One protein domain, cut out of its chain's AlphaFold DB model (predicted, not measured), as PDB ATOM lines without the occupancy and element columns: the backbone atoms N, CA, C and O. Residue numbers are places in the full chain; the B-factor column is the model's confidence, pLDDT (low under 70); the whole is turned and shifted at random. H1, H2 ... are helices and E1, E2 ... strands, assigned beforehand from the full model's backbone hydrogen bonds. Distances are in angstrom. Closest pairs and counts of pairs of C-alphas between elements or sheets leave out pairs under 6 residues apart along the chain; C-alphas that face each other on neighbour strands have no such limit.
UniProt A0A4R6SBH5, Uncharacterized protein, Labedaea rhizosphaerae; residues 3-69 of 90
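This is residues 3 to 69 of the 90 residues of an uncharacterized protein of Labedaea rhizosphaerae (UniProt A0A4R6SBH5). A twisted sheet of four strands has one long helix, H1, over one face, along its strands, and its other face is bare. The latter part of H1, residues 55 to 68, stands free of the sheet and sticks out. The printed part has 67 residues, with E1, E2, E3, E4 and H1 along the chain; the sheet's order is E1 - E4 - E3 - E2, all antiparallel, and the class is mixed, helices and strands. It is only just compact, close to loose, with a radius of gyration of the C-alphas of 13.1 A, and flat, spanning 38 by 27 by 14 A.

Edge strand E1, residues 3 to 6, is antiparallel to E4, residues 34 to 39, at 153 degrees, with N 4 and O 37 2.9 A apart. Edge strand E2, residues 14 to 21, and E3, residues 24 to 31, form a hairpin at 156 degrees, with N 16 and O 28 2.8 A apart. E3 and E4 form another hairpin at 163 degrees, with N 29 and O 36 2.8 A apart. E2 E3 E4 are a meander, each strand the antiparallel neighbour of the one before; with E1, the antiparallel neighbour of E4, they make a Greek key. The sheet is only just strongly twisted, its C-alphas lying up to 4.3 A off the best plane. H1, residues 44 to 68, is on the sheet at a height of 9.6 A, giving two layers, a sheet with a helix on one face. It lies over E3 and runs along the strands, at 5 degrees to E3 on the local plane; it is only just not over E4, on which 2 of its C-alphas fall. The closest C-alphas of E3 and H1 are those of Ser 25 and Ala 47, 6.8 A apart. In H1, 20 of 21 O i to N i+4 pairs are within hydrogen-bond range.

E1 begins with C-alpha 3 at (70.598, 4.708, 32.942). E2 is 21.6 A long, E3 22.6 A, E4 16.1 A and H1 36.3 A; H1 ends with C-alpha 68 at (86.985, -13.014, 39.655).

The C-alphas farthest apart, those of Val 22 and Asp 69, are 39.3 A apart. The printed part has no cut; no link is long. Residues 7 to 11, in the short link from E1 to E2, have pLDDT under 70.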
ATOM      1  N   ALA A   3      70.666   6.027  32.326       75.19
ATOM      2  CA  ALA A   3      70.598   4.708  32.942       75.19
ATOM      3  C   ALA A   3      69.482   4.675  33.993       75.19
ATOM      4  O   ALA A   3      69.383   5.580  34.821       75.19
ATOM      5  N   GLN A   4      68.663   3.627  33.967       81.75
ATOM      6  CA  GLN A   4      67.637   3.346  34.967       81.75
ATOM      7  C   GLN A   4      67.912   1.987  35.610       81.75
ATOM      8  O   GLN A   4      68.188   1.017  34.909       81.75
ATOM      9  N   VAL A   5      67.800   1.911  36.937       76.69
ATOM     10  CA  VAL A   5      67.952   0.662  37.696       76.69
ATOM     11  C   VAL A   5      66.597   0.265  38.271       76.69
ATOM     12  O   VAL A   5      65.951   1.066  38.945       76.69
ATOM     13  N   THR A   6      66.158  -0.961  38.002       75.31
ATOM     14  CA  THR A   6      64.884  -1.518  38.482       75.31
ATOM     15  C   THR A   6      65.143  -2.854  39.170       75.31
ATOM     16  O   THR A   6      65.980  -3.615  38.715       75.31
ATOM     17  N   TYR A   7      64.459  -3.175  40.264       67.19
ATOM     18  CA  TYR A   7      64.626  -4.474  40.932       67.19
ATOM     19  C   TYR A   7      63.881  -5.585  40.169       67.19
ATOM     20  O   TYR A   7      62.726  -5.391  39.788       67.19
ATOM     21  N   SER A   8      64.501  -6.756  39.980       61.94
ATOM     22  CA  SER A   8      63.857  -7.927  39.361       61.94
ATOM     23  C   SER A   8      64.246  -9.230  40.075       61.94
ATOM     24  O   SER A   8      65.291  -9.306  40.711       61.94
ATOM     25  N   LEU A   9      63.381 -10.254  40.010       63.34
ATOM     26  CA  LEU A   9      63.594 -11.582  40.617       63.34
ATOM     27  C   LEU A   9      64.117 -12.598  39.582       63.34
ATOM     28  O   LEU A   9      63.562 -13.690  39.428       63.34
ATOM     29  N   ARG A  10      65.134 -12.237  38.793       63.28
ATOM     30  CA  ARG A  10      65.701 -13.137  37.772       63.28
ATOM     31  C   ARG A  10      66.848 -13.943  38.352       63.28
ATOM     32  O   ARG A  10      67.812 -13.383  38.819       63.28
ATOM     33  N   THR A  11      66.834 -15.261  38.202       62.88
ATOM     34  CA  THR A  11      67.882 -16.124  38.780       62.88
ATOM     35  C   THR A  11      69.186 -16.193  37.972       62.88
ATOM     36  O   THR A  11      70.116 -16.888  38.377       62.88
ATOM     37  N   LYS A  12      69.277 -15.525  36.811       75.12
ATOM     38  CA  LYS A  12      70.441 -15.591  35.909       75.12
ATOM     39  C   LYS A  12      70.840 -14.214  35.398       75.12
ATOM     40  O   LYS A  12      69.980 -13.467  34.932       75.12
ATOM     41  N   ALA A  13      72.145 -13.937  35.419       82.75
ATOM     42  CA  ALA A  13      72.706 -12.753  34.784       82.75
ATOM     43  C   ALA A  13      72.632 -12.875  33.250       82.75
ATOM     44  O   ALA A  13      72.932 -13.936  32.695       82.75
ATOM     45  N   LYS A  14      72.206 -11.811  32.563       85.25
ATOM     46  CA  LYS A  14      72.065 -11.763  31.097       85.25
ATOM     47  C   LYS A  14      72.219 -10.323  30.603       85.25
ATOM     48  O   LYS A  14      71.725  -9.412  31.247       85.25
ATOM     49  N   ALA A  15      72.816 -10.127  29.431       87.94
ATOM     50  CA  ALA A  15      72.741  -8.869  28.690       87.94
ATOM     51  C   ALA A  15      71.868  -9.036  27.435       87.94
ATOM     52  O   ALA A  15      71.857 -10.104  26.815       87.94
ATOM     53  N   GLU A  16      71.122  -7.999  27.067       87.62
ATOM     54  CA  GLU A  16      70.234  -7.994  25.908       87.62
ATOM     55  C   GLU A  16      70.184  -6.616  25.252       87.62
ATOM     56  O   GLU A  16      70.055  -5.600  25.927       87.62
ATOM     57  N   TYR A  17      70.255  -6.591  23.923       86.88
ATOM     58  CA  TYR A  17      69.955  -5.403  23.136       86.88
ATOM     59  C   TYR A  17      68.472  -5.403  22.769       86.88
ATOM     60  O   TYR A  17      67.961  -6.409  22.275       86.88
ATOM     61  N   THR A  18      67.798  -4.271  22.956       85.25
ATOM     62  CA  THR A  18      66.412  -4.085  22.530       85.25
ATOM     63  C   THR A  18      66.225  -2.742  21.839       85.25
ATOM     64  O   THR A  18      66.864  -1.747  22.178       85.25
ATOM     65  N   GLN A  19      65.334  -2.713  20.856       81.75
ATOM     66  CA  GLN A  19      64.928  -1.489  20.184       81.75
ATOM     67  C   GLN A  19      63.586  -1.057  20.779       81.75
ATOM     68  O   GLN A  19      62.577  -1.732  20.583       81.75
ATOM     69  N   LEU A  20      63.589   0.033  21.552       81.00
ATOM     70  CA  LEU A  20      62.396   0.558  22.225       81.00
ATOM     71  C   LEU A  20      61.460   1.246  21.228       81.00
ATOM     72  O   LEU A  20      60.243   1.113  21.320       81.00
ATOM     73  N   THR A  21      62.036   1.974  20.268       80.12
ATOM     74  CA  THR A  21      61.327   2.621  19.154       80.12
ATOM     75  C   THR A  21      62.198   2.614  17.895       80.12
ATOM     76  O   THR A  21      63.377   2.264  17.955       80.12
ATOM     77  N   VAL A  22      61.660   3.060  16.752       78.56
ATOM     78  CA  VAL A  22      62.418   3.179  15.488       78.56
ATOM     79  C   VAL A  22      63.705   3.999  15.653       78.56
ATOM     80  O   VAL A  22      64.704   3.677  15.020       78.56
ATOM     81  N   HIS A  23      63.711   4.982  16.557       77.69
ATOM     82  CA  HIS A  23      64.850   5.876  16.784       77.69
ATOM     83  C   HIS A  23      65.541   5.668  18.132       77.69
ATOM     84  O   HIS A  23      66.463   6.405  18.445       77.69
ATOM     85  N   GLN A  24      65.116   4.705  18.957       80.31
ATOM     86  CA  GLN A  24      65.647   4.556  20.313       80.31
ATOM     87  C   GLN A  24      66.006   3.110  20.632       80.31
ATOM     88  O   GLN A  24      65.144   2.230  20.692       80.31
ATOM     89  N   SER A  25      67.285   2.900  20.921       85.31
ATOM     90  CA  SER A  25      67.846   1.608  21.309       85.31
ATOM     91  C   SER A  25      68.253   1.586  22.777       85.31
ATOM     92  O   SER A  25      68.595   2.618  23.366       85.31
ATOM     93  N   ALA A  26      68.238   0.395  23.366       87.69
ATOM     94  CA  ALA A  26      68.631   0.174  24.745       87.69
ATOM     95  C   ALA A  26      69.458  -1.104  24.915       87.69
ATOM     96  O   ALA A  26      69.196  -2.131  24.285       87.69
ATOM     97  N   LEU A  27      70.430  -1.037  25.820       89.44
ATOM     98  CA  LEU A  27      71.101  -2.195  26.395       89.44
ATOM     99  C   LEU A  27      70.472  -2.476  27.760       89.44
ATOM    100  O   LEU A  27      70.418  -1.596  28.618       89.44
ATOM    101  N   VAL A  28      70.010  -3.703  27.963       87.62
ATOM    102  CA  VAL A  28      69.439  -4.169  29.225       87.62
ATOM    103  C   VAL A  28      70.376  -5.199  29.834       87.62
ATOM    104  O   VAL A  28      70.683  -6.219  29.218       87.62
ATOM    105  N   LEU A  29      70.825  -4.934  31.055       88.50
ATOM    106  CA  LEU A  29      71.629  -5.842  31.859       88.50
ATOM    107  C   LEU A  29      70.754  -6.374  32.987       88.50
ATOM    108  O   LEU A  29      70.351  -5.631  33.874       88.50
ATOM    109  N   TYR A  30      70.466  -7.663  32.951       87.25
ATOM    110  CA  TYR A  30      69.775  -8.382  34.005       87.25
ATOM    111  C   TYR A  30      70.818  -8.928  34.975       87.25
ATOM    112  O   TYR A  30      71.643  -9.763  34.596       87.25
ATOM    113  N   LEU A  31      70.780  -8.476  36.220       83.56
ATOM    114  CA  LEU A  31      71.539  -9.001  37.349       83.56
ATOM    115  C   LEU A  31      70.535  -9.558  38.358       83.56
ATOM    116  O   LEU A  31      69.411  -9.079  38.435       83.56
ATOM    117  N   ASN A  32      70.930 -10.571  39.131       78.31
ATOM    118  CA  ASN A  32      70.015 -11.399  39.932       78.31
ATOM    119  C   ASN A  32      68.920 -10.625  40.704       78.31
ATOM    120  O   ASN A  32      67.784 -11.074  40.817       78.31
ATOM    121  N   SER A  33      69.281  -9.457  41.233       77.56
ATOM    122  CA  SER A  33      68.410  -8.563  41.996       77.56
ATOM    123  C   SER A  33      68.153  -7.208  41.324       77.56
ATOM    124  O   SER A  33      67.459  -6.376  41.899       77.56
ATOM    125  N   ALA A  34      68.727  -6.925  40.156       80.00
ATOM    126  CA  ALA A  34      68.645  -5.608  39.533       80.00
ATOM    127  C   ALA A  34      68.756  -5.681  38.008       80.00
ATOM    128  O   ALA A  34      69.682  -6.266  37.462       80.00
ATOM    129  N   ASP A  35      67.857  -4.987  37.334       83.44
ATOM    130  CA  ASP A  35      67.893  -4.722  35.909       83.44
ATOM    131  C   ASP A  35      68.437  -3.306  35.701       83.44
ATOM    132  O   ASP A  35      67.912  -2.341  36.261       83.44
ATOM    133  N   VAL A  36      69.481  -3.171  34.891       85.19
ATOM    134  CA  VAL A  36      70.021  -1.884  34.449       85.19
ATOM    135  C   VAL A  36      69.631  -1.687  32.993       85.19
ATOM    136  O   VAL A  36      70.001  -2.480  32.133       85.19
ATOM    137  N   VAL A  37      68.888  -0.623  32.709       87.69
ATOM    138  CA  VAL A  37      68.488  -0.237  31.355       87.69
ATOM    139  C   VAL A  37      69.269   1.003  30.964       87.69
ATOM    140  O   VAL A  37      69.150   2.041  31.611       87.69
ATOM    141  N   ILE A  38      70.058   0.898  29.903       87.94
ATOM    142  CA  ILE A  38      70.861   1.987  29.357       87.94
ATOM    143  C   ILE A  38      70.273   2.355  28.005       87.94
ATOM    144  O   ILE A  38      70.289   1.545  27.079       87.94
ATOM    145  N   THR A  39      69.757   3.573  27.882       88.06
ATOM    146  CA  THR A  39      69.123   4.054  26.651       88.06
ATOM    147  C   THR A  39      70.026   5.033  25.912       88.06
ATOM    148  O   THR A  39      70.560   5.988  26.497       88.06
ATOM    149  N   ALA A  40      70.151   4.821  24.604       84.81
ATOM    150  CA  ALA A  40      70.730   5.790  23.687       84.81
ATOM    151  C   ALA A  40      69.842   7.041  23.572       84.81
ATOM    152  O   ALA A  40      68.630   6.988  23.818       84.81
ATOM    153  N   ALA A  41      70.455   8.165  23.196       81.75
ATOM    154  CA  ALA A  41      69.696   9.313  22.711       81.75
ATOM    155  C   ALA A  41      68.948   8.924  21.417       81.75
ATOM    156  O   ALA A  41      69.427   8.042  20.699       81.75
ATOM    157  N   PRO A  42      67.770   9.511  21.138       78.06
ATOM    158  CA  PRO A  42      66.968   9.159  19.975       78.06
ATOM    159  C   PRO A  42      67.461   9.853  18.690       78.06
ATOM    160  O   PRO A  42      66.696  10.537  18.012       78.06
ATOM    161  N   ASP A  43      68.750   9.720  18.392       81.81
ATOM    162  CA  ASP A  43      69.439  10.302  17.239       81.81
ATOM    163  C   ASP A  43      70.516   9.337  16.698       81.81
ATOM    164  O   ASP A  43      70.835   8.318  17.321       81.81
ATOM    165  N   ASP A  44      71.049   9.636  15.507       75.19
ATOM    166  CA  ASP A  44      72.035   8.783  14.823       75.19
ATOM    167  C   ASP A  44      73.339   8.628  15.631       75.19
ATOM    168  O   ASP A  44      73.977   7.569  15.614       75.19
ATOM    169  N   ASP A  45      73.704   9.654  16.402       83.56
ATOM    170  CA  ASP A  45      74.874   9.636  17.280       83.56
ATOM    171  C   ASP A  45      74.654   8.730  18.500       83.56
ATOM    172  O   ASP A  45      75.581   8.064  18.967       83.56
ATOM    173  N   GLY A  46      73.421   8.628  18.998       82.75
ATOM    174  CA  GLY A  46      73.045   7.796  20.133       82.75
ATOM    175  C   GLY A  46      73.300   6.310  19.897       82.75
ATOM    176  O   GLY A  46      73.806   5.627  20.792       82.75
ATOM    177  N   ALA A  47      72.997   5.802  18.700       80.88
ATOM    178  CA  ALA A  47      73.276   4.411  18.338       80.88
ATOM    179  C   ALA A  47      74.785   4.129  18.300       80.88
ATOM    180  O   ALA A  47      75.239   3.090  18.784       80.88
ATOM    181  N   ARG A  48      75.567   5.081  17.778       86.31
ATOM    182  CA  ARG A  48      77.028   4.985  17.731       86.31
ATOM    183  C   ARG A  48      77.649   5.032  19.127       86.31
ATOM    184  O   ARG A  48      78.476   4.188  19.446       86.31
ATOM    185  N   LEU A  49      77.171   5.925  19.992       88.12
ATOM    186  CA  LEU A  49      77.586   5.985  21.396       88.12
ATOM    187  C   LEU A  49      77.251   4.700  22.161       88.12
ATOM    188  O   LEU A  49      78.041   4.252  22.988       88.12
ATOM    189  N   LEU A  50      76.091   4.088  21.897       87.56
ATOM    190  CA  LEU A  50      75.721   2.809  22.506       87.56
ATOM    191  C   LEU A  50      76.631   1.667  22.033       87.56
ATOM    192  O   LEU A  50      76.983   0.810  22.843       87.56
ATOM    193  N   LEU A  51      77.030   1.664  20.757       87.88
ATOM    194  CA  LEU A  51      78.013   0.720  20.223       87.88
ATOM    195  C   LEU A  51      79.372   0.876  20.917       87.88
ATOM    196  O   LEU A  51      79.885  -0.108  21.447       87.88
ATOM    197  N   ASP A  52      79.916   2.093  20.960       90.44
ATOM    198  CA  ASP A  52      81.206   2.376  21.602       90.44
ATOM    199  C   ASP A  52      81.172   1.991  23.091       90.44
ATOM    200  O   ASP A  52      82.086   1.340  23.599       90.44
ATOM    201  N   PHE A  53      80.059   2.279  23.776       90.25
ATOM    202  CA  PHE A  53      79.834   1.844  25.153       90.25
ATOM    203  C   PHE A  53      79.838   0.316  25.302       90.25
ATOM    204  O   PHE A  53      80.425  -0.202  26.247       90.25
ATOM    205  N   CYS A  54      79.212  -0.428  24.383       90.56
ATOM    206  CA  CYS A  54      79.211  -1.894  24.433       90.56
ATOM    207  C   CYS A  54      80.615  -2.482  24.236       90.56
ATOM    208  O   CYS A  54      80.928  -3.502  24.849       90.56
ATOM    209  N   VAL A  55      81.453  -1.855  23.402       91.62
ATOM    210  CA  VAL A  55      82.845  -2.278  23.184       91.62
ATOM    211  C   VAL A  55      83.670  -2.099  24.458       91.62
ATOM    212  O   VAL A  55      84.304  -3.056  24.905       91.62
ATOM    213  N   GLU A  56      83.616  -0.920  25.082       93.50
ATOM    214  CA  GLU A  56      84.326  -0.671  26.345       93.50
ATOM    215  C   GLU A  56      83.785  -1.550  27.480       93.50
ATOM    216  O   GLU A  56      84.558  -2.151  28.224       93.50
ATOM    217  N   LEU A  57      82.462  -1.723  27.572       91.19
ATOM    218  CA  LEU A  57      81.854  -2.605  28.566       91.19
ATOM    219  C   LEU A  57      82.321  -4.056  28.402       91.19
ATOM    220  O   LEU A  57      82.623  -4.709  29.396       91.19
ATOM    221  N   ALA A  58      82.388  -4.574  27.172       88.69
ATOM    222  CA  ALA A  58      82.857  -5.935  26.918       88.69
ATOM    223  C   ALA A  58      84.323  -6.120  27.332       88.69
ATOM    224  O   ALA A  58      84.680  -7.159  27.896       88.69
ATOM    225  N   ARG A  59      85.164  -5.112  27.080       89.50
ATOM    226  CA  ARG A  59      86.570  -5.100  27.486       89.50
ATOM    227  C   ARG A  59      86.710  -5.132  29.009       89.50
ATOM    228  O   ARG A  59      87.344  -6.045  29.529       89.50
ATOM    229  N   GLU A  60      86.082  -4.194  29.712       93.94
ATOM    230  CA  GLU A  60      86.161  -4.101  31.177       93.94
ATOM    231  C   GLU A  60      85.527  -5.316  31.867       93.94
ATOM    232  O   GLU A  60      86.078  -5.851  32.827       93.94
ATOM    233  N   ALA A  61      84.408  -5.827  31.344       89.75
ATOM    234  CA  ALA A  61      83.780  -7.036  31.871       89.75
ATOM    235  C   ALA A  61      84.663  -8.281  31.699       89.75
ATOM    236  O   ALA A  61      84.622  -9.166  32.550       89.75
ATOM    237  N   SER A  62      85.457  -8.355  30.624       87.62
ATOM    238  CA  SER A  62      86.404  -9.459  30.419       87.62
ATOM    239  C   SER A  62      87.544  -9.402  31.433       87.62
ATOM    240  O   SER A  62      87.826 -10.406  32.075       87.62
ATOM    241  N   ILE A  63      88.124  -8.215  31.645       88.75
ATOM    242  CA  ILE A  63      89.165  -7.997  32.663       88.75
ATOM    243  C   ILE A  63      88.637  -8.384  34.051       88.75
ATOM    244  O   ILE A  63      89.275  -9.149  34.768       88.75
ATOM    245  N   LEU A  64      87.437  -7.920  34.405       89.88
ATOM    246  CA  LEU A  64      86.821  -8.240  35.691       89.88
ATOM    247  C   LEU A  64      86.510  -9.738  35.839       89.88
ATOM    248  O   LEU A  64      86.644 -10.289  36.929       89.88
ATOM    249  N   ALA A  65      86.084 -10.413  34.768       88.81
ATOM    250  CA  ALA A  65      85.839 -11.853  34.803       88.81
ATOM    251  C   ALA A  65      87.130 -12.640  35.083       88.81
ATOM    252  O   ALA A  65      87.101 -13.543  35.917       88.81
ATOM    253  N   ASP A  66      88.245 -12.252  34.459       88.62
ATOM    254  CA  ASP A  66      89.561 -12.857  34.694       88.62
ATOM    255  C   ASP A  66      90.044 -12.635  36.142       88.62
ATOM    256  O   ASP A  66      90.655 -13.522  36.739       88.62
ATOM    257  N   GLU A  67      89.743 -11.476  36.742       91.75
ATOM    258  CA  GLU A  67      90.043 -11.202  38.155       91.75
ATOM    259  C   GLU A  67      89.197 -12.050  39.119       91.75
ATOM    260  O   GLU A  67      89.701 -12.511  40.148       91.75
ATOM    261  N   LEU A  68      87.912 -12.256  38.809       90.75
ATOM    262  CA  LEU A  68      86.985 -13.014  39.655       90.75
ATOM    263  C   LEU A  68      87.193 -14.530  39.553       90.75
ATOM    264  O   LEU A  68      87.047 -15.239  40.552       90.75
ATOM    265  N   ASP A  69      87.523 -15.031  38.367       89.38
ATOM    266  CA  ASP A  69      87.871 -16.428  38.126       89.38
ATOM    267  C   ASP A  69      88.974 -16.511  37.056       89.38
ATOM    268  O   ASP A  69      88.682 -16.527  35.862       89.38
TER     269      ASP A  69